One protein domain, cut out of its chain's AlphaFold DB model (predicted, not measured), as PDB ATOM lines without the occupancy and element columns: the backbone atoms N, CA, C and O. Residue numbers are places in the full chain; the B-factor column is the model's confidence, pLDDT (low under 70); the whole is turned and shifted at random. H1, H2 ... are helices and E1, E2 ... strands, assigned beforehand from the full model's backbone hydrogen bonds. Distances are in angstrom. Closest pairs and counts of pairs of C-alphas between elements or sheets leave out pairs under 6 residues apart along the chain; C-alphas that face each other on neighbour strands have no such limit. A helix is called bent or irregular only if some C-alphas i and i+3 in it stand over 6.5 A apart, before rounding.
ATOM      1  N   PRO A  75      21.715 -24.767  88.968       51.50
ATOM      2  CA  PRO A  75      22.914 -23.945  88.828       51.50
ATOM      3  C   PRO A  75      23.275 -23.566  87.384       51.50
ATOM      4  O   PRO A  75      23.947 -22.556  87.184       51.50
ATOM      5  N   ASP A  76      22.841 -24.323  86.370       51.78
ATOM      6  CA  ASP A  76      23.126 -23.983  84.968       51.78
ATOM      7  C   ASP A  76      22.220 -22.860  84.431       51.78
ATOM      8  O   ASP A  76      22.665 -22.089  83.576       51.78
ATOM      9  N   ASP A  77      21.038 -22.642  85.027       52.81
ATOM     10  CA  ASP A  77      20.220 -21.439  84.785       52.81
ATOM     11  C   ASP A  77      20.967 -20.141  85.165       52.81
ATOM     12  O   ASP A  77      20.636 -19.062  84.674       52.81
ATOM     13  N   LEU A  78      22.000 -20.219  86.018       49.81
ATOM     14  CA  LEU A  78      22.737 -19.064  86.554       49.81
ATOM     15  C   LEU A  78      23.763 -18.463  85.584       49.81
ATOM     16  O   LEU A  78      24.257 -17.361  85.835       49.81
ATOM     17  N   ARG A  79      24.094 -19.146  84.475       48.69
ATOM     18  CA  ARG A  79      24.983 -18.587  83.430       48.69
ATOM     19  C   ARG A  79      24.393 -17.332  82.788       48.69
ATOM     20  O   ARG A  79      25.118 -16.515  82.221       48.69
ATOM     21  N   THR A  80      23.087 -17.158  82.942       51.72
ATOM     22  CA  THR A  80      22.322 -16.002  82.513       51.72
ATOM     23  C   THR A  80      21.483 -15.459  83.672       51.72
ATOM     24  O   THR A  80      20.621 -16.127  84.224       51.72
ATOM     25  N   LEU A  81      21.620 -14.156  83.926       56.06
ATOM     26  CA  LEU A  81      20.461 -13.297  84.201       56.06
ATOM     27  C   LEU A  81      19.759 -13.349  85.581       56.06
ATOM     28  O   LEU A  81      18.688 -12.746  85.659       56.06
ATOM     29  N   TYR A  82      20.306 -13.883  86.684       72.44
ATOM     30  CA  TYR A  82      19.614 -13.741  87.989       72.44
ATOM     31  C   TYR A  82      19.546 -12.275  88.469       72.44
ATOM     32  O   TYR A  82      20.530 -11.701  88.954       72.44
ATOM     33  N   VAL A  83      18.370 -11.662  88.307       82.50
ATOM     34  CA  VAL A  83      18.042 -10.329  88.821       82.50
ATOM     35  C   VAL A  83      17.748 -10.445  90.311       82.50
ATOM     36  O   VAL A  83      16.854 -11.175  90.726       82.50
ATOM     37  N   ILE A  84      18.504  -9.712  91.117       88.31
ATOM     38  CA  ILE A  84      18.283  -9.576  92.558       88.31
ATOM     39  C   ILE A  84      17.217  -8.506  92.784       88.31
ATOM     40  O   ILE A  84      16.278  -8.713  93.543       88.31
ATOM     41  N   GLU A  85      17.371  -7.368  92.104       91.62
ATOM     42  CA  GLU A  85      16.468  -6.223  92.188       91.62
ATOM     43  C   GLU A  85      16.172  -5.671  90.796       91.62
ATOM     44  O   GLU A  85      17.095  -5.512  89.992       91.62
ATOM     45  N   HIS A  86      14.900  -5.367  90.545       92.06
ATOM     46  CA  HIS A  86      14.399  -4.698  89.346       92.06
ATOM     47  C   HIS A  86      13.542  -3.518  89.800       92.06
ATOM     48  O   HIS A  86      12.519  -3.714  90.461       92.06
ATOM     49  N   VAL A  87      13.978  -2.302  89.483       91.81
ATOM     50  CA  VAL A  87      13.312  -1.068  89.904       91.81
ATOM     51  C   VAL A  87      13.062  -0.191  88.686       91.81
ATOM     52  O   VAL A  87      13.999   0.170  87.974       91.81
ATOM     53  N   LEU A  88      11.804   0.173  88.462       91.50
ATOM     54  CA  LEU A  88      11.414   1.132  87.434       91.50
ATOM     55  C   LEU A  88      11.393   2.538  88.040       91.50
ATOM     56  O   LEU A  88      10.644   2.797  88.975       91.50
ATOM     57  N   LEU A  89      12.200   3.443  87.495       89.88
ATOM     58  CA  LEU A  89      12.152   4.877  87.756       89.88
ATOM     59  C   LEU A  89      11.497   5.593  86.574       89.88
ATOM     60  O   LEU A  89      11.881   5.367  85.426       89.88
ATOM     61  N   GLY A  90      10.599   6.534  86.832       87.88
ATOM     62  CA  GLY A  90      10.182   7.488  85.808       87.88
ATOM     63  C   GLY A  90       9.391   8.651  86.377       87.88
ATOM     64  O   GLY A  90       8.730   8.524  87.407       87.88
ATOM     65  N   LEU A  91       9.524   9.795  85.713       84.75
ATOM     66  CA  LEU A  91       8.780  11.001  86.038       84.75
ATOM     67  C   LEU A  91       7.314  10.808  85.643       84.75
ATOM     68  O   LEU A  91       7.034  10.208  84.603       84.75
ATOM     69  N   ASP A  92       6.398  11.308  86.463       78.12
ATOM     70  CA  ASP A  92       5.036  11.577  86.027       78.12
ATOM     71  C   ASP A  92       4.915  13.044  85.592       78.12
ATOM     72  O   ASP A  92       5.213  13.961  86.357       78.12
ATOM     73  N   GLU A  93       4.482  13.256  84.350       68.31
ATOM     74  CA  GLU A  93       4.400  14.578  83.716       68.31
ATOM     75  C   GLU A  93       3.247  15.435  84.269       68.31
ATOM     76  O   GLU A  93       3.232  16.646  84.057       68.31
ATOM     77  N   TYR A  94       2.290  14.831  84.985       68.75
ATOM     78  CA  TYR A  94       1.125  15.527  85.541       68.75
ATOM     79  C   TYR A  94       1.308  15.991  86.992       68.75
ATOM     80  O   TYR A  94       0.639  16.938  87.405       68.75
ATOM     81  N   SER A  95       2.189  15.347  87.766       70.75
ATOM     82  CA  SER A  95       2.437  15.664  89.182       70.75
ATOM     83  C   SER A  95       3.832  16.223  89.485       70.75
ATOM     84  O   SER A  95       4.083  16.590  90.630       70.75
ATOM     85  N   ASP A  96       4.749  16.274  88.508       79.81
ATOM     86  CA  ASP A  96       6.183  16.585  88.699       79.81
ATOM     87  C   ASP A  96       6.914  15.638  89.690       79.81
ATOM     88  O   ASP A  96       8.077  15.857  90.050       79.81
ATOM     89  N   VAL A  97       6.269  14.538  90.105       86.69
ATOM     90  CA  VAL A  97       6.830  13.529  91.013       86.69
ATOM     91  C   VAL A  97       7.581  12.465  90.222       86.69
ATOM     92  O   VAL A  97       7.069  11.871  89.269       86.69
ATOM     93  N   LEU A  98       8.804  12.160  90.654       89.31
ATOM     94  CA  LEU A  98       9.525  10.978  90.190       89.31
ATOM     95  C   LEU A  98       9.074   9.759  90.999       89.31
ATOM     96  O   LEU A  98       9.179   9.741  92.223       89.31
ATOM     97  N   TRP A  99       8.652   8.705  90.312       89.75
ATOM     98  CA  TRP A  99       8.255   7.446  90.932       89.75
ATOM     99  C   TRP A  99       9.355   6.402  90.803       89.75
ATOM    100  O   TRP A  99       9.857   6.170  89.702       89.75
ATOM    101  N   ALA A 100       9.699   5.745  91.913       91.56
ATOM    102  CA  ALA A 100      10.445   4.491  91.920       91.56
ATOM    103  C   ALA A 100       9.511   3.336  92.285       91.56
ATOM    104  O   ALA A 100       8.838   3.392  93.309       91.56
ATOM    105  N   VAL A 101       9.485   2.288  91.466       90.00
ATOM    106  CA  VAL A 101       8.618   1.120  91.649       90.00
ATOM    107  C   VAL A 101       9.477  -0.130  91.771       90.00
ATOM    108  O   VAL A 101      10.151  -0.517  90.811       90.00
ATOM    109  N   GLU A 102       9.458  -0.770  92.938       91.75
ATOM    110  CA  GLU A 102      10.113  -2.059  93.155       91.75
ATOM    111  C   GLU A 102       9.274  -3.160  92.485       91.75
ATOM    112  O   GLU A 102       8.171  -3.480  92.919       91.75
ATOM    113  N   GLN A 103       9.784  -3.733  91.392       88.81
ATOM    114  CA  GLN A 103       9.124  -4.819  90.652       88.81
ATOM    115  C   GLN A 103       9.695  -6.193  91.017       88.81
ATOM    116  O   GLN A 103       9.037  -7.218  90.850       88.81
ATOM    117  N   GLN A 104      10.929  -6.232  91.519       90.69
ATOM    118  CA  GLN A 104      11.566  -7.433  92.044       90.69
ATOM    119  C   GLN A 104      12.563  -7.041  93.130       90.69
ATOM    120  O   GLN A 104      13.348  -6.118  92.913       90.69
ATOM    121  N   VAL A 105      12.559  -7.745  94.264       89.88
ATOM    122  CA  VAL A 105      13.519  -7.561  95.367       89.88
ATOM    123  C   VAL A 105      13.916  -8.917  95.942       89.88
ATOM    124  O   VAL A 105      13.097  -9.827  96.032       89.88
ATOM    125  N   ALA A 106      15.198  -9.072  96.286       85.19
ATOM    126  CA  ALA A 106      15.800 -10.339  96.712       85.19
ATOM    127  C   ALA A 106      15.512 -11.523  95.757       85.19
ATOM    128  O   ALA A 106      15.515 -12.676  96.172       85.19
ATOM    129  N   GLY A 107      15.275 -11.241  94.471       82.62
ATOM    130  CA  GLY A 107      14.911 -12.238  93.464       82.62
ATOM    131  C   GLY A 107      13.428 -12.629  93.411       82.62
ATOM    132  O   GLY A 107      13.053 -13.425  92.552       82.62
ATOM    133  N   HIS A 108      12.582 -12.058  94.270       83.75
ATOM    134  CA  HIS A 108      11.134 -12.260  94.267       83.75
ATOM    135  C   HIS A 108      10.437 -11.141  93.497       83.75
ATOM    136  O   HIS A 108      10.609  -9.965  93.819       83.75
ATOM    137  N   THR A 109       9.649 -11.497  92.481       86.88
ATOM    138  CA  THR A 109       8.773 -10.549  91.782       86.88
ATOM    139  C   THR A 109       7.718 -10.024  92.749       86.88
ATOM    140  O   THR A 109       7.028 -10.799  93.412       86.88
ATOM    141  N   LEU A 110       7.600  -8.705  92.826       85.44
ATOM    142  CA  LEU A 110       6.622  -8.018  93.652       85.44
ATOM    143  C   LEU A 110       5.368  -7.793  92.808       85.44
ATOM    144  O   LEU A 110       5.418  -7.146  91.762       85.44
ATOM    145  N   ALA A 111       4.246  -8.366  93.238       68.25
ATOM    146  CA  ALA A 111       2.989  -8.218  92.521       68.25
ATOM    147  C   ALA A 111       2.474  -6.776  92.646       68.25
ATOM    148  O   ALA A 111       2.102  -6.329  93.734       68.25
ATOM    149  N   SER A 112       2.393  -6.065  91.520       62.38
ATOM    150  CA  SER A 112       1.413  -4.984  91.397       62.38
ATOM    151  C   SER A 112       0.012  -5.595  91.503       62.38
ATOM    152  O   SER A 112      -0.218  -6.654  90.919       62.38
ATOM    153  N   PRO A 113      -0.935  -4.965  92.218       58.25
ATOM    154  CA  PRO A 113      -2.308  -5.450  92.257       58.25
ATOM    155  C   PRO A 113      -2.939  -5.325  90.862       58.25
ATOM    156  O   PRO A 113      -3.259  -4.220  90.418       58.25
ATOM    157  N   GLU A 114      -3.109  -6.452  90.168       56.25
ATOM    158  CA  GLU A 114      -3.865  -6.501  88.914       56.25
ATOM    159  C   GLU A 114      -5.305  -6.038  89.160       56.25
ATOM    160  O   GLU A 114      -5.953  -6.441  90.131       56.25
ATOM    161  N   THR A 142     -16.261  16.516  92.285       68.06
ATOM    162  CA  THR A 142     -16.141  15.342  93.145       68.06
ATOM    163  C   THR A 142     -14.675  14.951  93.220       68.06
ATOM    164  O   THR A 142     -14.028  14.723  92.200       68.06
ATOM    165  N   TYR A 143     -14.154  14.862  94.441       65.31
ATOM    166  CA  TYR A 143     -12.835  14.296  94.682       65.31
ATOM    167  C   TYR A 143     -12.860  12.795  94.386       65.31
ATOM    168  O   TYR A 143     -13.601  12.033  95.013       65.31
ATOM    169  N   VAL A 144     -12.044  12.379  93.425       65.94
ATOM    170  CA  VAL A 144     -11.821  10.981  93.076       65.94
ATOM    171  C   VAL A 144     -10.424  10.620  93.578       65.94
ATOM    172  O   VAL A 144      -9.446  11.136  93.034       65.94
ATOM    173  N   PRO A 145     -10.300   9.760  94.605       61.31
ATOM    174  CA  PRO A 145      -8.997   9.357  95.111       61.31
ATOM    175  C   PRO A 145      -8.240   8.546  94.061       61.31
ATOM    176  O   PRO A 145      -8.808   7.681  93.378       61.31
ATOM    177  N   GLY A 146      -6.939   8.790  93.992       62.09
ATOM    178  CA  GLY A 146      -5.989   8.038  93.206       62.09
ATOM    179  C   GLY A 146      -5.965   6.567  93.608       62.09
ATOM    180  O   GLY A 146      -6.234   6.180  94.745       62.09
ATOM    181  N   ARG A 147      -5.669   5.703  92.637       60.06
ATOM    182  CA  ARG A 147      -5.712   4.243  92.796       60.06
ATOM    183  C   ARG A 147      -4.611   3.590  91.974       60.06
ATOM    184  O   ARG A 147      -4.289   4.054  90.882       60.06
ATOM    185  N   GLY A 148      -4.110   2.448  92.444       61.00
ATOM    186  CA  GLY A 148      -3.013   1.691  91.815       61.00
ATOM    187  C   GLY A 148      -1.654   1.880  92.496       61.00
ATOM    188  O   GLY A 148      -0.741   1.103  92.245       61.00
ATOM    189  N   GLN A 149      -1.550   2.852  93.404       67.50
ATOM    190  CA  GLN A 149      -0.405   3.022  94.296       67.50
ATOM    191  C   GLN A 149      -0.288   1.771  95.189       67.50
ATOM    192  O   GLN A 149      -1.264   1.393  95.839       67.50
ATOM    193  N   SER A 150       0.870   1.105  95.202       71.88
ATOM    194  CA  SER A 150       1.126  -0.054  96.071       71.88
ATOM    195  C   SER A 150       2.252   0.243  97.064       71.88
ATOM    196  O   SER A 150       2.969   1.232  96.924       71.88
ATOM    197  N   ALA A 151       2.442  -0.629  98.060       80.75
ATOM    198  CA  ALA A 151       3.500  -0.494  99.070       80.75
ATOM    199  C   ALA A 151       4.934  -0.461  98.494       80.75
ATOM    200  O   ALA A 151       5.868  -0.113  99.209       80.75
ATOM    201  N   TYR A 152       5.095  -0.815  97.216       87.50
ATOM    202  CA  TYR A 152       6.362  -0.884  96.483       87.50
ATOM    203  C   TYR A 152       6.613   0.341  95.588       87.50
ATOM    204  O   TYR A 152       7.513   0.325  94.748       87.50
ATOM    205  N   TRP A 153       5.779   1.380  95.712       88.44
ATOM    206  CA  TRP A 153       5.932   2.655  95.017       88.44
ATOM    207  C   TRP A 153       6.502   3.687  95.993       88.44
ATOM    208  O   TRP A 153       6.013   3.855  97.111       88.44
ATOM    209  N   HIS A 154       7.542   4.393  95.570       90.75
ATOM    210  CA  HIS A 154       8.272   5.341  96.400       90.75
ATOM    211  C   HIS A 154       8.386   6.674  95.647       90.75
ATOM    212  O   HIS A 154       9.090   6.734  94.632       90.75
ATOM    213  N   PRO A 155       7.673   7.724  96.093       92.06
ATOM    214  CA  PRO A 155       7.743   9.040  95.477       92.06
ATOM    215  C   PRO A 155       9.077   9.717  95.772       92.06
ATOM    216  O   PRO A 155       9.688   9.520  96.825       92.06
ATOM    217  N   TYR A 156       9.489  10.571  94.847       93.06
ATOM    218  CA  TYR A 156      10.579  11.511  95.009       93.06
ATOM    219  C   TYR A 156      10.077  12.907  94.667       93.06
ATOM    220  O   TYR A 156       9.724  13.190  93.520       93.06
ATOM    221  N   GLU A 157      10.086  13.773  95.672       93.44
ATOM    222  CA  GLU A 157       9.759  15.188  95.529       93.44
ATOM    223  C   GLU A 157      10.986  15.985  95.099       93.44
ATOM    224  O   GLU A 157      12.123  15.521  95.199       93.44
ATOM    225  N   ILE A 158      10.754  17.196  94.609       92.25
ATOM    226  CA  ILE A 158      11.805  18.091  94.146       92.25
ATOM    227  C   ILE A 158      12.130  19.099  95.251       92.25
ATOM    228  O   ILE A 158      11.369  20.036  95.467       92.25
ATOM    229  N   ASP A 159      13.296  18.939  95.881       93.19
ATOM    230  CA  ASP A 159      13.846  19.888  96.857       93.19
ATOM    231  C   ASP A 159      15.108  20.572  96.295       93.19
ATOM    232  O   ASP A 159      15.914  19.956  95.586       93.19
ATOM    233  N   ASP A 160      15.342  21.833  96.666       93.00
ATOM    234  CA  ASP A 160      16.621  22.521  96.448       93.00
ATOM    235  C   ASP A 160      17.523  22.365  97.680       93.00
ATOM    236  O   ASP A 160      17.500  23.168  98.614       93.00
ATOM    237  N   LEU A 161      18.340  21.309  97.685       88.19
ATOM    238  CA  LEU A 161      19.224  20.984  98.806       88.19
ATOM    239  C   LEU A 161      20.595  21.676  98.680       88.19
ATOM    240  O   LEU A 161      21.129  21.783  97.570       88.19
ATOM    241  N   PRO A 162      21.215  22.125  99.790       87.62
ATOM    242  CA  PRO A 162      22.534  22.748  99.758       87.62
ATOM    243  C   PRO A 162      23.609  21.749  99.309       87.62
ATOM    244  O   PRO A 162      23.785  20.678  99.889       87.62
ATOM    245  N   GLY A 163      24.369  22.108  98.273       82.56
ATOM    246  CA  GLY A 163      25.540  21.350  97.843       82.56
ATOM    247  C   GLY A 163      26.697  21.421  98.847       82.56
ATOM    248  O   GLY A 163      26.714  22.242  99.760       82.56
ATOM    249  N   ALA A 164      27.732  20.605  98.628       82.31
ATOM    250  CA  ALA A 164      28.963  20.623  99.432       82.31
ATOM    251  C   ALA A 164      29.748  21.958  99.357       82.31
ATOM    252  O   ALA A 164      30.688  22.172 100.117       82.31
ATOM    253  N   ASP A 165      29.372  22.837  98.428       88.88
ATOM    254  CA  ASP A 165      29.838  24.212  98.246       88.88
ATOM    255  C   ASP A 165      28.862  25.273  98.799       88.88
ATOM    256  O   ASP A 165      29.068  26.464  98.584       88.88
ATOM    257  N   GLY A 166      27.795  24.862  99.491       87.25
ATOM    258  CA  GLY A 166      26.751  25.739 100.034       87.25
ATOM    259  C   GLY A 166      25.749  26.262  98.998       87.25
ATOM    260  O   GLY A 166      24.761  26.887  99.372       87.25
ATOM    261  N   VAL A 167      25.964  25.993  97.706       89.88
ATOM    262  CA  VAL A 167      25.064  26.409  96.622       89.88
ATOM    263  C   VAL A 167      23.886  25.429  96.537       89.88
ATOM    264  O   VAL A 167      24.145  24.229  96.394       89.88
ATOM    265  N   PRO A 168      22.618  25.881  96.597       91.62
ATOM    266  CA  PRO A 168      21.456  25.011  96.418       91.62
ATOM    267  C   PRO A 168      21.467  24.301  95.062       91.62
ATOM    268  O   PRO A 168      21.872  24.867  94.044       91.62
ATOM    269  N   ARG A 169      21.042  23.037  95.041       90.75
ATOM    270  CA  ARG A 169      20.945  22.223  93.827       90.75
ATOM    271  C   ARG A 169      19.682  21.380  93.876       90.75
ATOM    272  O   ARG A 169      19.536  20.565  94.783       90.75
ATOM    273  N   ARG A 170      18.872  21.473  92.822       91.00
ATOM    274  CA  ARG A 170      17.689  20.633  92.616       91.00
ATOM    275  C   ARG A 170      18.021  19.142  92.774       91.00
ATOM    276  O   ARG A 170      18.967  18.615  92.160       91.00
ATOM    277  N   ARG A 171      17.240  18.463  93.607       92.00
ATOM    278  CA  ARG A 171      17.316  17.037  93.926       92.00
ATOM    279  C   ARG A 171      15.925  16.436  93.899       92.00
ATOM    280  O   ARG A 171      14.984  17.037  94.388       92.00
ATOM    281  N   PHE A 172      15.835  15.230  93.363       92.06
ATOM    282  CA  PHE A 172      14.749  14.316  93.665       92.06
ATOM    283  C   PHE A 172      15.062  13.657  95.010       92.06
ATOM    284  O   PHE A 172      16.078  12.969  95.122       92.06
ATOM    285  N   VAL A 173      14.222  13.878  96.014       93.06
ATOM    286  CA  VAL A 173      14.406  13.434  97.400       93.06
ATOM    287  C   VAL A 173      13.322  12.424  97.749       93.06
ATOM    288  O   VAL A 173      12.135  12.718  97.626       93.06
ATOM    289  N   GLN A 174      13.727  11.227  98.167       92.81
ATOM    290  CA  GLN A 174      12.805  10.137  98.480       92.81
ATOM    291  C   GLN A 174      11.852  10.519  99.619       92.81
ATOM    292  O   GLN A 174      12.273  11.002 100.672       92.81
ATOM    293  N   ARG A 175      10.565  10.238  99.424       92.00
ATOM    294  CA  ARG A 175       9.506  10.370 100.425       92.00
ATOM    295  C   ARG A 175       8.823   9.019 100.652       92.00
ATOM    296  O   ARG A 175       9.095   8.032  99.966       92.00
ATOM    297  N   ARG A 176       7.921   8.967 101.632       88.25
ATOM    298  CA  ARG A 176       7.046   7.816 101.899       88.25
ATOM    299  C   ARG A 176       5.597   8.248 101.735       88.25
ATOM    300  O   ARG A 176       5.210   9.293 102.249       88.25
ATOM    301  N   MET A 177       4.811   7.436 101.036       85.06
ATOM    302  CA  MET A 177       3.359   7.609 100.966       85.06
ATOM    303  C   MET A 177       2.713   7.263 102.316       85.06
ATOM    304  O   MET A 177       3.297   6.527 103.115       85.06
ATOM    305  N   ALA A 178       1.491   7.740 102.545       83.00
ATOM    306  CA  ALA A 178       0.668   7.359 103.688       83.00
ATOM    307  C   ALA A 178      -0.613   6.649 103.224       83.00
ATOM    308  O   ALA A 178      -1.241   7.066 102.253       83.00
ATOM    309  N   ASP A 179      -1.014   5.600 103.939       74.94
ATOM    310  CA  ASP A 179      -2.351   5.021 103.851       74.94
ATOM    311  C   ASP A 179      -3.343   5.963 104.548       74.94
ATOM    312  O   ASP A 179      -3.331   6.110 105.772       74.94
ATOM    313  N   LEU A 180      -4.190   6.614 103.746       72.25
ATOM    314  CA  LEU A 180      -5.255   7.514 104.200       72.25
ATOM    315  C   LEU A 180      -6.619   6.810 104.327       72.25
ATOM    316  O   LEU A 180      -7.621   7.467 104.600       72.25
ATOM    317  N   SER A 181      -6.693   5.484 104.139       63.44
ATOM    318  CA  SER A 181      -7.943   4.720 104.310       63.44
ATOM    319  C   SER A 181      -8.356   4.540 105.778       63.44
ATOM    320  O   SER A 181      -9.472   4.103 106.065       63.44
ATOM    321  N   ARG A 182      -7.463   4.887 106.713       63.38
ATOM    322  CA  ARG A 182      -7.624   4.759 108.166       63.38
ATOM    323  C   ARG A 182      -7.861   6.125 108.809       63.38
ATOM    324  O   ARG A 182      -7.359   7.140 108.340       63.38
ATOM    325  N   THR A 183      -8.554   6.145 109.949       72.44
ATOM    326  CA  THR A 183      -8.796   7.368 110.745       72.44
ATOM    327  C   THR A 183      -7.504   8.056 111.200       72.44
ATOM    328  O   THR A 183      -7.483   9.272 111.367       72.44
ATOM    329  N   GLN A 184      -6.427   7.290 111.385       78.19
ATOM    330  CA  GLN A 184      -5.078   7.801 111.599       78.19
ATOM    331  C   GLN A 184      -4.204   7.404 110.396       78.19
ATOM    332  O   GLN A 184      -4.058   6.204 110.157       78.19
ATOM    333  N   PRO A 185      -3.615   8.368 109.662       78.62
ATOM    334  CA  PRO A 185      -2.691   8.083 108.568       78.62
ATOM    335  C   PRO A 185      -1.484   7.251 109.012       78.62
ATOM    336  O   PRO A 185      -0.840   7.570 110.014       78.62
ATOM    337  N   GLU A 186      -1.141   6.223 108.237       82.00
ATOM    338  CA  GLU A 186       0.000   5.338 108.502       82.00
ATOM    339  C   GLU A 186       0.979   5.357 107.323       82.00
ATOM    340  O   GLU A 186       0.572   5.221 106.174       82.00
ATOM    341  N   LEU A 187       2.283   5.526 107.571       84.62
ATOM    342  CA  LEU A 187       3.275   5.552 106.490       84.62
ATOM    343  C   LEU A 187       3.448   4.167 105.860       84.62
ATOM    344  O   LEU A 187       3.882   3.227 106.532       84.62
ATOM    345  N   LEU A 188       3.249   4.073 104.543       84.62
ATOM    346  CA  LEU A 188       3.557   2.872 103.771       84.62
ATOM    347  C   LEU A 188       5.044   2.489 103.914       84.62
ATOM    348  O   LEU A 188       5.874   3.364 104.205       84.62
ATOM    349  N   PRO A 189       5.403   1.196 103.766       86.62
ATOM    350  CA  PRO A 189       6.761   0.706 103.982       86.62
ATOM    351  C   PRO A 189       7.847   1.520 103.265       86.62
ATOM    352  O   PRO A 189       7.657   2.030 102.162       86.62
ATOM    353  N   ALA A 190       9.006   1.640 103.910       88.81
ATOM    354  CA  ALA A 190      10.199   2.175 103.262       88.81
ATOM    355  C   ALA A 190      10.698   1.196 102.174       88.81
ATOM    356  O   ALA A 190      10.492  -0.013 102.329       88.81
ATOM    357  N   PRO A 191      11.372   1.685 101.111       89.69
ATOM    358  CA  PRO A 191      11.890   0.831 100.047       89.69
ATOM    359  C   PRO A 191      12.771  -0.297 100.578       89.69
ATOM    360  O   PRO A 191      13.588  -0.108 101.486       89.69
ATOM    361  N   THR A 192      12.618  -1.480  99.992       90.00
ATOM    362  CA  THR A 192      13.323  -2.693 100.411       90.00
ATOM    363  C   THR A 192      14.566  -2.970  99.562       90.00
ATOM    364  O   THR A 192      15.545  -3.523 100.076       90.00
ATOM    365  N   ALA A 193      14.585  -2.509  98.308       89.88
ATOM    366  CA  ALA A 193      15.688  -2.653  97.368       89.88
ATOM    367  C   ALA A 193      16.932  -1.858  97.800       89.88
ATOM    368  O   ALA A 193      16.885  -0.654  98.049       89.88
ATOM    369  N   GLU A 194      18.106  -2.493  97.778       88.31
ATOM    370  CA  GLU A 194      19.393  -1.826  98.017       88.31
ATOM    371  C   GLU A 194      19.694  -0.739  96.967       88.31
ATOM    372  O   GLU A 194      20.471   0.174  97.235       88.31
ATOM    373  N   LEU A 195      19.083  -0.814  95.779       87.50
ATOM    374  CA  LEU A 195      19.138   0.237  94.754       87.50
ATOM    375  C   LEU A 195      18.481   1.565  95.173       87.50
ATOM    376  O   LEU A 195      18.833   2.589  94.597       87.50
ATOM    377  N   LEU A 196      17.552   1.553  96.137       89.56
ATOM    378  CA  LEU A 196      16.794   2.730  96.584       89.56
ATOM    379  C   LEU A 196      17.158   3.187  98.006       89.56
ATOM    380  O   LEU A 196      16.514   4.085  98.546       89.56
ATOM    381  N   ARG A 197      18.181   2.583  98.624       85.38
ATOM    382  CA  ARG A 197      18.573   2.834 100.018       85.38
ATOM    383  C   ARG A 197      20.005   3.346 100.114       85.38
ATOM    384  O   ARG A 197      20.938   2.691  99.651       85.38
ATOM    385  N   VAL A 198      20.203   4.464 100.811       76.31
ATOM    386  CA  VAL A 198      21.545   4.942 101.174       76.31
ATOM    387  C   VAL A 198      21.961   4.315 102.504       76.31
ATOM    388  O   VAL A 198      21.224   4.356 103.487       76.31
ATOM    389  N   ARG A 199      23.164   3.734 102.561       66.69
ATOM    390  CA  ARG A 199      23.771   3.279 103.823       66.69
ATOM    391  C   ARG A 199      24.634   4.401 104.396       66.69
ATOM    392  O   ARG A 199      25.733   4.624 103.897       66.69
ATOM    393  N   GLY A 200      24.161   5.075 105.445       52.53
ATOM    394  CA  GLY A 200      24.881   6.175 106.094       52.53
ATOM    395  C   GLY A 200      24.969   6.038 107.614       52.53
ATOM    396  O   GLY A 200      24.177   6.623 108.343       52.53
ATOM    397  N   GLY A 201      25.974   5.308 108.105       59.72
ATOM    398  CA  GLY A 201      26.269   5.233 109.540       59.72
ATOM    399  C   GLY A 201      25.093   4.724 110.384       59.72
ATOM    400  O   GLY A 201      24.536   3.668 110.092       59.72
ATOM    401  N   ALA A 202      24.759   5.461 111.448       55.12
ATOM    402  CA  ALA A 202      23.737   5.097 112.439       55.12
ATOM    403  C   ALA A 202      22.364   5.770 112.221       55.12
ATOM    404  O   ALA A 202      21.468   5.608 113.044       55.12
ATOM    405  N   THR A 203      22.194   6.533 111.139       54.34
ATOM    406  CA  THR A 203      20.972   7.292 110.827       54.34
ATOM    407  C   THR A 203      20.435   6.906 109.455       54.34
ATOM    408  O   THR A 203      21.207   6.663 108.529       54.34
ATOM    409  N   GLU A 204      19.114   6.875 109.303       58.12
ATOM    410  CA  GLU A 204      18.483   6.677 107.999       58.12
ATOM    411  C   GLU A 204      18.798   7.875 107.091       58.12
ATOM    412  O   GLU A 204      18.411   9.007 107.378       58.12
ATOM    413  N   VAL A 205      19.558   7.637 106.017       73.38
ATOM    414  CA  VAL A 205      19.886   8.669 105.026       73.38
ATOM    415  C   VAL A 205      18.881   8.580 103.890       73.38
ATOM    416  O   VAL A 205      18.770   7.547 103.226       73.38
ATOM    417  N   VAL A 206      18.163   9.681 103.671       82.81
ATOM    418  CA  VAL A 206      17.183   9.820 102.593       82.81
ATOM    419  C   VAL A 206      17.877   9.645 101.242       82.81
ATOM    420  O   VAL A 206      18.957  10.190 101.011       82.81
ATOM    421  N   HIS A 207      17.280   8.862 100.340       89.00
ATOM    422  CA  HIS A 207      17.851   8.660  99.013       89.00
ATOM    423  C   HIS A 207      17.616   9.877  98.114       89.00
ATOM    424  O   HIS A 207      16.485  10.330  97.943       89.00
ATOM    425  N   GLU A 208      18.687  10.360  97.490       91.00
ATOM    426  CA  GLU A 208      18.678  11.514  96.594       91.00
ATOM    427  C   GLU A 208      19.095  11.125  95.171       91.00
ATOM    428  O   GLU A 208      20.030  10.348  94.967       91.00
ATOM    429  N   ILE A 209      18.453  11.725  94.168       89.62
ATOM    430  CA  ILE A 209      18.808  11.580  92.752       89.62
ATOM    431  C   ILE A 209      18.921  12.981  92.137       89.62
ATOM    432  O   ILE A 209      18.046  13.824  92.318       89.62
ATOM    433  N   ALA A 210      19.985  13.278  91.385       89.56
ATOM    434  CA  ALA A 210      20.030  14.542  90.645       89.56
ATOM    435  C   ALA A 210      19.188  14.440  89.358       89.56
ATOM    436  O   ALA A 210      19.396  13.485  88.603       89.56
ATOM    437  N   PRO A 211      18.331  15.430  89.035       86.94
ATOM    438  CA  PRO A 211      17.472  15.385  87.850       86.94
ATOM    439  C   PRO A 211      18.219  15.126  86.537       86.94
ATOM    440  O   PRO A 211      17.794  14.299  85.743       86.94
ATOM    441  N   ALA A 212      19.405  15.720  86.359       85.06
ATOM    442  CA  ALA A 212      20.257  15.512  85.181       85.06
ATOM    443  C   ALA A 212      20.736  14.058  84.980       85.06
ATOM    444  O   ALA A 212      21.309  13.733  83.941       85.06
ATOM    445  N   THR A 213      20.535  13.174  85.963       84.12
ATOM    446  CA  THR A 213      20.808  11.743  85.806       84.12
ATOM    447  C   THR A 213      19.623  10.962  85.252       84.12
ATOM    448  O   THR A 213      19.830   9.808  84.903       84.12
ATOM    449  N   LEU A 214      18.425  11.528  85.106       83.38
ATOM    450  CA  LEU A 214      17.238  10.816  84.626       83.38
ATOM    451  C   LEU A 214      16.833  11.297  83.219       83.38
ATOM    452  O   LEU A 214      16.712  12.500  83.008       83.38
ATOM    453  N   PRO A 215      16.631  10.396  82.238       83.56
ATOM    454  CA  PRO A 215      15.970  10.723  80.979       83.56
ATOM    455  C   PRO A 215      14.471  10.933  81.226       83.56
ATOM    456  O   PRO A 215      13.905  10.293  82.112       83.56
ATOM    457  N   SER A 216      13.816  11.740  80.390       77.62
ATOM    458  CA  SER A 216      12.358  11.950  80.432       77.62
ATOM    459  C   SER A 216      11.566  10.640  80.347       77.62
ATOM    460  O   SER A 216      10.664  10.415  81.141       77.62
ATOM    461  N   ILE A 217      11.983   9.717  79.474       80.06
ATOM    462  CA  ILE A 217      11.369   8.384  79.301       80.06
ATOM    463  C   ILE A 217      11.548   7.426  80.499       80.06
ATOM    464  O   ILE A 217      11.089   6.286  80.457       80.06
ATOM    465  N   GLY A 218      12.228   7.851  81.568       86.06
ATOM    466  CA  GLY A 218      12.528   7.019  82.732       86.06
ATOM    467  C   GLY A 218      13.668   6.019  82.509       86.06
ATOM    468  O   GLY A 218      14.313   5.965  81.456       86.06
ATOM    469  N   VAL A 219      13.962   5.224  83.540       90.44
ATOM    470  CA  VAL A 219      14.996   4.176  83.529       90.44
ATOM    471  C   VAL A 219      14.568   2.951  84.313       90.44
ATOM    472  O   VAL A 219      13.930   3.047  85.352       90.44
ATOM    473  N   VAL A 220      15.024   1.789  83.870       91.00
ATOM    474  CA  VAL A 220      15.061   0.578  84.682       91.00
ATOM    475  C   VAL A 220      16.442   0.478  85.325       91.00
ATOM    476  O   VAL A 220      17.465   0.587  84.641       91.00
ATOM    477  N   LEU A 221      16.472   0.273  86.640       91.06
ATOM    478  CA  LEU A 221      17.658  -0.102  87.400       91.06
ATOM    479  C   LEU A 221      17.587  -1.594  87.731       91.06
ATOM    480  O   LEU A 221      16.619  -2.065  88.323       91.06
ATOM    481  N   GLU A 222      18.642  -2.328  87.393       91.62
ATOM    482  CA  GLU A 222      18.796  -3.734  87.763       91.62
ATOM    483  C   GLU A 222      20.005  -3.915  88.681       91.62
ATOM    484  O   GLU A 222      21.066  -3.323  88.457       91.62
ATOM    485  N   ARG A 223      19.903  -4.826  89.649       88.94
ATOM    486  CA  ARG A 223      21.057  -5.378  90.369       88.94
ATOM    487  C   ARG A 223      21.072  -6.886  90.170       88.94
ATOM    488  O   ARG A 223      20.053  -7.534  90.388       88.94
ATOM    489  N   ARG A 224      22.195  -7.455  89.725       85.88
ATOM    490  CA  ARG A 224      22.277  -8.863  89.286       85.88
ATOM    491  C   ARG A 224      23.478  -9.576  89.890       85.88
ATOM    492  O   ARG A 224      24.513  -8.946  90.133       85.88
ATOM    493  N   TYR A 225      23.359 -10.886  90.086       78.44
ATOM    494  CA  TYR A 225      24.517 -11.739  90.356       78.44
ATOM    495  C   TYR A 225      25.144 -12.229  89.050       78.44
ATOM    496  O   TYR A 225      24.453 -12.494  88.068       78.44
ATOM    497  N   HIS A 226      26.467 -12.362  89.061       76.31
ATOM    498  CA  HIS A 226      27.259 -12.978  88.004       76.31
ATOM    499  C   HIS A 226      28.220 -13.979  88.638       76.31
ATOM    500  O   HIS A 226      28.914 -13.643  89.597       76.31
ATOM    501  N   PHE A 227      28.300 -15.184  88.083       73.94
ATOM    502  CA  PHE A 227      29.372 -16.115  88.415       73.94
ATOM    503  C   PHE A 227      30.593 -15.822  87.546       73.94
ATOM    504  O   PHE A 227      30.496 -15.710  86.325       73.94
ATOM    505  N   ALA A 228      31.742 -15.690  88.195       73.38
ATOM    506  CA  ALA A 228      33.037 -15.447  87.582       73.38
ATOM    507  C   ALA A 228      34.081 -16.399  88.186       73.38
ATOM    508  O   ALA A 228      33.794 -17.172  89.104       73.38
ATOM    509  N   ARG A 229      35.318 -16.326  87.692       77.00
ATOM    510  CA  ARG A 229      36.487 -16.918  88.349       77.00
ATOM    511  C   ARG A 229      37.560 -15.854  88.536       77.00
ATOM    512  O   ARG A 229      37.623 -14.908  87.752       77.00
ATOM    513  N   ASP A 230      38.369 -15.989  89.581       77.88
ATOM    514  CA  ASP A 230      39.580 -15.183  89.731       77.88
ATOM    515  C   ASP A 230      40.703 -15.670  88.793       77.88
ATOM    516  O   ASP A 230      40.566 -16.668  88.080       77.88
ATOM    517  N   VAL A 231      41.842 -14.973  88.807       82.62
ATOM    518  CA  VAL A 231      43.035 -15.337  88.018       82.62
ATOM    519  C   VAL A 231      43.671 -16.676  88.428       82.62
ATOM    520  O   VAL A 231      44.543 -17.173  87.725       82.62
ATOM    521  N   LEU A 232      43.237 -17.267  89.547       84.12
ATOM    522  CA  LEU A 232      43.642 -18.583  90.047       84.12
ATOM    523  C   LEU A 232      42.558 -19.652  89.786       84.12
ATOM    524  O   LEU A 232      42.639 -20.760  90.316       84.12
ATOM    525  N   GLY A 233      41.523 -19.327  89.001       77.88
ATOM    526  CA  GLY A 233      40.418 -20.221  88.661       77.88
ATOM    527  C   GLY A 233      39.386 -20.435  89.777       77.88
ATOM    528  O   GLY A 233      38.445 -21.212  89.584       77.88
ATOM    529  N   ARG A 234      39.510 -19.763  90.928       79.00
ATOM    530  CA  ARG A 234      38.597 -19.912  92.072       79.00
ATOM    531  C   ARG A 234      37.251 -19.257  91.756       79.00
ATOM    532  O   ARG A 234      37.246 -18.172  91.175       79.00
ATOM    533  N   PRO A 235      36.108 -19.868  92.116       70.75
ATOM    534  CA  PRO A 235      34.798 -19.286  91.846       70.75
ATOM    535  C   PRO A 235      34.613 -17.977  92.621       70.75
ATOM    536  O   PRO A 235      34.876 -17.907  93.821       70.75
ATOM    537  N   LEU A 236      34.124 -16.947  91.934       73.00
ATOM    538  CA  LEU A 236      33.733 -15.668  92.517       73.00
ATOM    539  C   LEU A 236      32.267 -15.381  92.201       73.00
ATOM    540  O   LEU A 236      31.822 -15.545  91.065       73.00
ATOM    541  N   LEU A 237      31.543 -14.862  93.191       72.44
ATOM    542  CA  LEU A 237      30.244 -14.236  92.983       72.44
ATOM    543  C   LEU A 237      30.437 -12.726  92.852       72.44
ATOM    544  O   LEU A 237      30.910 -12.063  93.776       72.44
ATOM    545  N   TRP A 238      30.077 -12.183  91.697       75.19
ATOM    546  CA  TRP A 238      30.099 -10.754  91.418       75.19
ATOM    547  C   TRP A 238      28.688 -10.190  91.431       75.19
ATOM    548  O   TRP A 238      27.707 -10.875  91.150       75.19
ATOM    549  N   ARG A 239      28.596  -8.901  91.746       81.31
ATOM    550  CA  ARG A 239      27.342  -8.164  91.828       81.31
ATOM    551  C   ARG A 239      27.428  -6.957  90.908       81.31
ATOM    552  O   ARG A 239      28.235  -6.062  91.166       81.31
ATOM    553  N   SER A 240      26.642  -6.955  89.838       81.88
ATOM    554  CA  SER A 240      26.565  -5.841  88.893       81.88
ATOM    555  C   SER A 240      25.364  -4.952  89.206       81.88
ATOM    556  O   SER A 240      24.396  -5.380  89.840       81.88
ATOM    557  N   ARG A 241      25.441  -3.701  88.753       87.62
ATOM    558  CA  ARG A 241      24.303  -2.790  88.638       87.62
ATOM    559  C   ARG A 241      24.212  -2.379  87.172       87.62
ATOM    560  O   ARG A 241      25.230  -2.014  86.587       87.62
ATOM    561  N   ARG A 242      23.023  -2.461  86.581       87.62
ATOM    562  CA  ARG A 242      22.745  -2.020  85.212       87.62
ATOM    563  C   ARG A 242      21.682  -0.937  85.253       87.62
ATOM    564  O   ARG A 242      20.804  -0.940  86.108       87.62
ATOM    565  N   ARG A 243      21.765  -0.029  84.290       89.62
ATOM    566  CA  ARG A 243      20.730   0.946  83.996       89.62
ATOM    567  C   ARG A 243      20.403   0.876  82.511       89.62
ATOM    568  O   ARG A 243      21.314   0.901  81.684       89.62
ATOM    569  N   THR A 244      19.123   0.820  82.181       90.12
ATOM    570  CA  THR A 244      18.605   0.922  80.810       90.12
ATOM    571  C   THR A 244      17.514   1.987  80.764       90.12
ATOM    572  O   THR A 244      16.854   2.196  81.779       90.12
ATOM    573  N   PRO A 245      17.304   2.693  79.640       86.88
ATOM    574  CA  PRO A 245      16.119   3.535  79.483       86.88
ATOM    575  C   PRO A 245      14.846   2.696  79.650       86.88
ATOM    576  O   PRO A 245      14.846   1.524  79.265       86.88
ATOM    577  N   SER A 246      13.785   3.270  80.221       81.38
ATOM    578  CA  SER A 246      12.464   2.638  80.150       81.38
ATOM    579  C   SER A 246      11.788   2.994  78.825       81.38
ATOM    580  O   SER A 246      12.051   4.045  78.244       81.38
ATOM    581  N   LEU A 247      10.925   2.098  78.350       73.38
ATOM    582  CA  LEU A 247       9.978   2.367  77.260       73.38
ATOM    583  C   LEU A 247       8.556   2.612  77.790       73.38
ATOM    584  O   LEU A 247       7.728   3.152  77.070       73.38
ATOM    585  N   ASN A 248       8.300   2.245  79.051       72.62
ATOM    586  CA  ASN A 248       7.021   2.387  79.737       72.62
ATOM    587  C   ASN A 248       7.289   3.069  81.095       72.62
ATOM    588  O   ASN A 248       7.715   2.390  82.037       72.62
ATOM    589  N   PRO A 249       7.144   4.401  81.219       66.94
ATOM    590  CA  PRO A 249       7.279   5.077  82.507       66.94
ATOM    591  C   PRO A 249       6.105   4.702  83.438       66.94
ATOM    592  O   PRO A 249       4.985   4.485  82.963       66.94
ATOM    593  N   PRO A 250       6.330   4.620  84.764       62.91
ATOM    594  CA  PRO A 250       5.371   4.048  85.715       62.91
ATOM    595  C   PRO A 250       4.050   4.829  85.788       62.91
ATOM    596  O   PRO A 250       2.991   4.211  85.929       62.91
ATOM    597  N   GLY A 251       4.096   6.157  85.603       59.31
ATOM    598  CA  GLY A 251       2.925   7.045  85.628       59.31
ATOM    599  C   GLY A 251       1.800   6.636  84.669       59.31
ATOM    600  O   GLY A 251       0.636   6.833  84.989       59.31
ATOM    601  N   THR A 252       2.113   5.941  83.566       59.12
ATOM    602  CA  THR A 252       1.113   5.433  82.598       59.12
ATOM    603  C   THR A 252       0.080   4.472  83.195       59.12
ATOM    604  O   THR A 252      -1.003   4.316  82.637       59.12
ATOM    605  N   THR A 253       0.394   3.828  84.324       56.25
ATOM    606  CA  THR A 253      -0.501   2.879  85.018       56.25
ATOM    607  C   THR A 253      -1.102   3.438  86.310       56.25
ATOM    608  O   THR A 253      -1.971   2.807  86.921       56.25
ATOM    609  N   MET A 254      -0.662   4.623  86.731       59.78
ATOM    610  CA  MET A 254      -1.097   5.268  87.963       59.78
ATOM    611  C   MET A 254      -2.293   6.184  87.686       59.78
ATOM    612  O   MET A 254      -2.378   6.827  86.644       59.78
ATOM    613  N   ARG A 255      -3.233   6.271  88.632       62.25
ATOM    614  CA  ARG A 255      -4.191   7.382  88.682       62.25
ATOM    615  C   ARG A 255      -3.975   8.150  89.973       62.25
ATOM    616  O   ARG A 255      -3.983   7.539  91.045       62.25
ATOM    617  N   PHE A 256      -3.787   9.454  89.845       65.25
ATOM    618  CA  PHE A 256      -3.647  10.393  90.953       65.25
ATOM    619  C   PHE A 256      -5.011  10.832  91.484       65.25
ATOM    620  O   PHE A 256      -6.046  10.533  90.884       65.25
ATOM    621  N   ASP A 257      -4.984  11.522  92.620       64.06
ATOM    622  CA  ASP A 257      -6.138  12.241  93.145       64.06
ATOM    623  C   ASP A 257      -6.543  13.335  92.157       64.06
ATOM    624  O   ASP A 257      -5.702  14.089  91.664       64.06
ATOM    625  N   VAL A 258      -7.835  13.423  91.855       67.69
ATOM    626  CA  VAL A 258      -8.359  14.359  90.858       67.69
ATOM    627  C   VAL A 258      -9.699  14.926  91.299       67.69
ATOM    628  O   VAL A 258     -10.535  14.236  91.883       67.69
ATOM    629  N   LEU A 259      -9.922  16.195  90.975       65.00
ATOM    630  CA  LEU A 259     -11.245  16.802  91.003       65.00
ATOM    631  C   LEU A 259     -11.895  16.534  89.645       65.00
ATOM    632  O   LEU A 259     -11.536  17.156  88.649       65.00
ATOM    633  N   ALA A 260     -12.809  15.567  89.600       66.88
ATOM    634  CA  ALA A 260     -13.647  15.319  88.432       66.88
ATOM    635  C   ALA A 260     -14.922  16.166  88.525       66.88
ATOM    636  O   ALA A 260     -15.401  16.420  89.634       66.88
ATOM    637  N   ASP A 261     -15.502  16.559  87.392       68.62
ATOM    638  CA  ASP A 261     -16.793  17.251  87.374       68.62
ATOM    639  C   ASP A 261     -17.857  16.412  88.097       68.62
ATOM    640  O   ASP A 261     -18.138  15.258  87.763       68.62
ATOM    641  N   GLY A 262     -18.430  17.002  89.142       62.47
ATOM    642  CA  GLY A 262     -19.504  16.422  89.926       62.47
ATOM    643  C   GLY A 262     -20.856  16.841  89.368       62.47
ATOM    644  O   GLY A 262     -21.068  17.994  88.998       62.47
TER     645      GLY A 262
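This is residues 75 to 114 and 142 to 262 of the 271 residues of an uncharacterized protein of Streptomyces sp. TLI_185 (UniProt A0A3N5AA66). A six-stranded sheet, curled like part of a barrel and built of three hairpins, E1 with E2, E4 with E5 and E6 with E7, makes the body; the E6 and E7 hairpin reaches toward one end of the long axis, and a small two-stranded ribbon, E3 with E8, lies at the other. A long stretch with no named element, residues 175 to 218, loops between E5 and E6 and folds back on itself at residues 178 to 187. The printed part has 161 residues, in the order H1 E1 E2 E3 E4 E5 E6 E7 H2 E8, mostly strand, with under half of the residues in named elements. The large sheet's order is E5, E4, E2, E1, E6, E7, antiparallel throughout. The whole is only just loose, close to compact, with a radius of gyration of the C-alphas of 18.6 A, and only just elongated, spanning 70 by 46 by 32 A.

In the large sheet, E1 is residues 83 to 91, 23.4 A long, beginning at C-alpha 83 at (18.042, -10.329, 88.821), and E2 is residues 98 to 105, 19.7 A. E4 is residues 153 to 162, 26.5 A, and bends by 57 degrees at residue 159; E5 is residues 168 to 174, 17.3 A. E6 is residues 219 to 229, 30.5 A, and E7 is residues 235 to 245, 32.0 A. E3 is residues 142 to 144, and E8 is residues 258 to 261, ending at C-alpha 261 at (-16.793, 17.251, 87.374). H1 is residues 76 to 79 and H2 residues 250 to 253; H2 is neither bent nor irregular, but only just: C-alphas 250 and 253 are 6.0 A apart.

The large sheet is twisted, with edge strands E5 and E7. E2 and E1 are antiparallel at 165 degrees, with N 101 and O 88 2.8 A apart. E1 and E6 are antiparallel at 159 degrees, with N 221 and O 87 at 2.8 A, and E6 and E7 at 161 degrees, with N 226 and O 238 at 2.8 A. E4 is staggered: residues 153 to 156 pair with E2, N 154 and O 100 at 2.8 A, and residues 156 to 162 with E5, N 171 and O 159 at 2.8 A. Residues 172 to 173 of E5 also pair, antiparallel, with residues 208 to 209. E3 and E8 are antiparallel at 141 degrees, with N 144 and O 258 at 2.8 A. H1 only grazes the large sheet with residues 78 to 79, and H2 with residues 250 to 252; the closest C-alphas of E1 and H2, those of Gly 90 and Pro 250, are 5.9 A apart. Both helices are too short for an O i to N i+4 pair; each has its one O i to N i+3 pair within range.

The two C-alphas farthest apart, of Leu 232 and Gly 262, are 72.2 A apart. Residues 115 to 141 are not printed, and C-alphas 114 and 142 are 25.4 A apart across the cut. The link from E5 to E6, 44 residues, is long. The mean pLDDT of the printed part is 78.6; 43 residues are under 70, among them residues 75 to 81, 142 to 149 and 249 to 262.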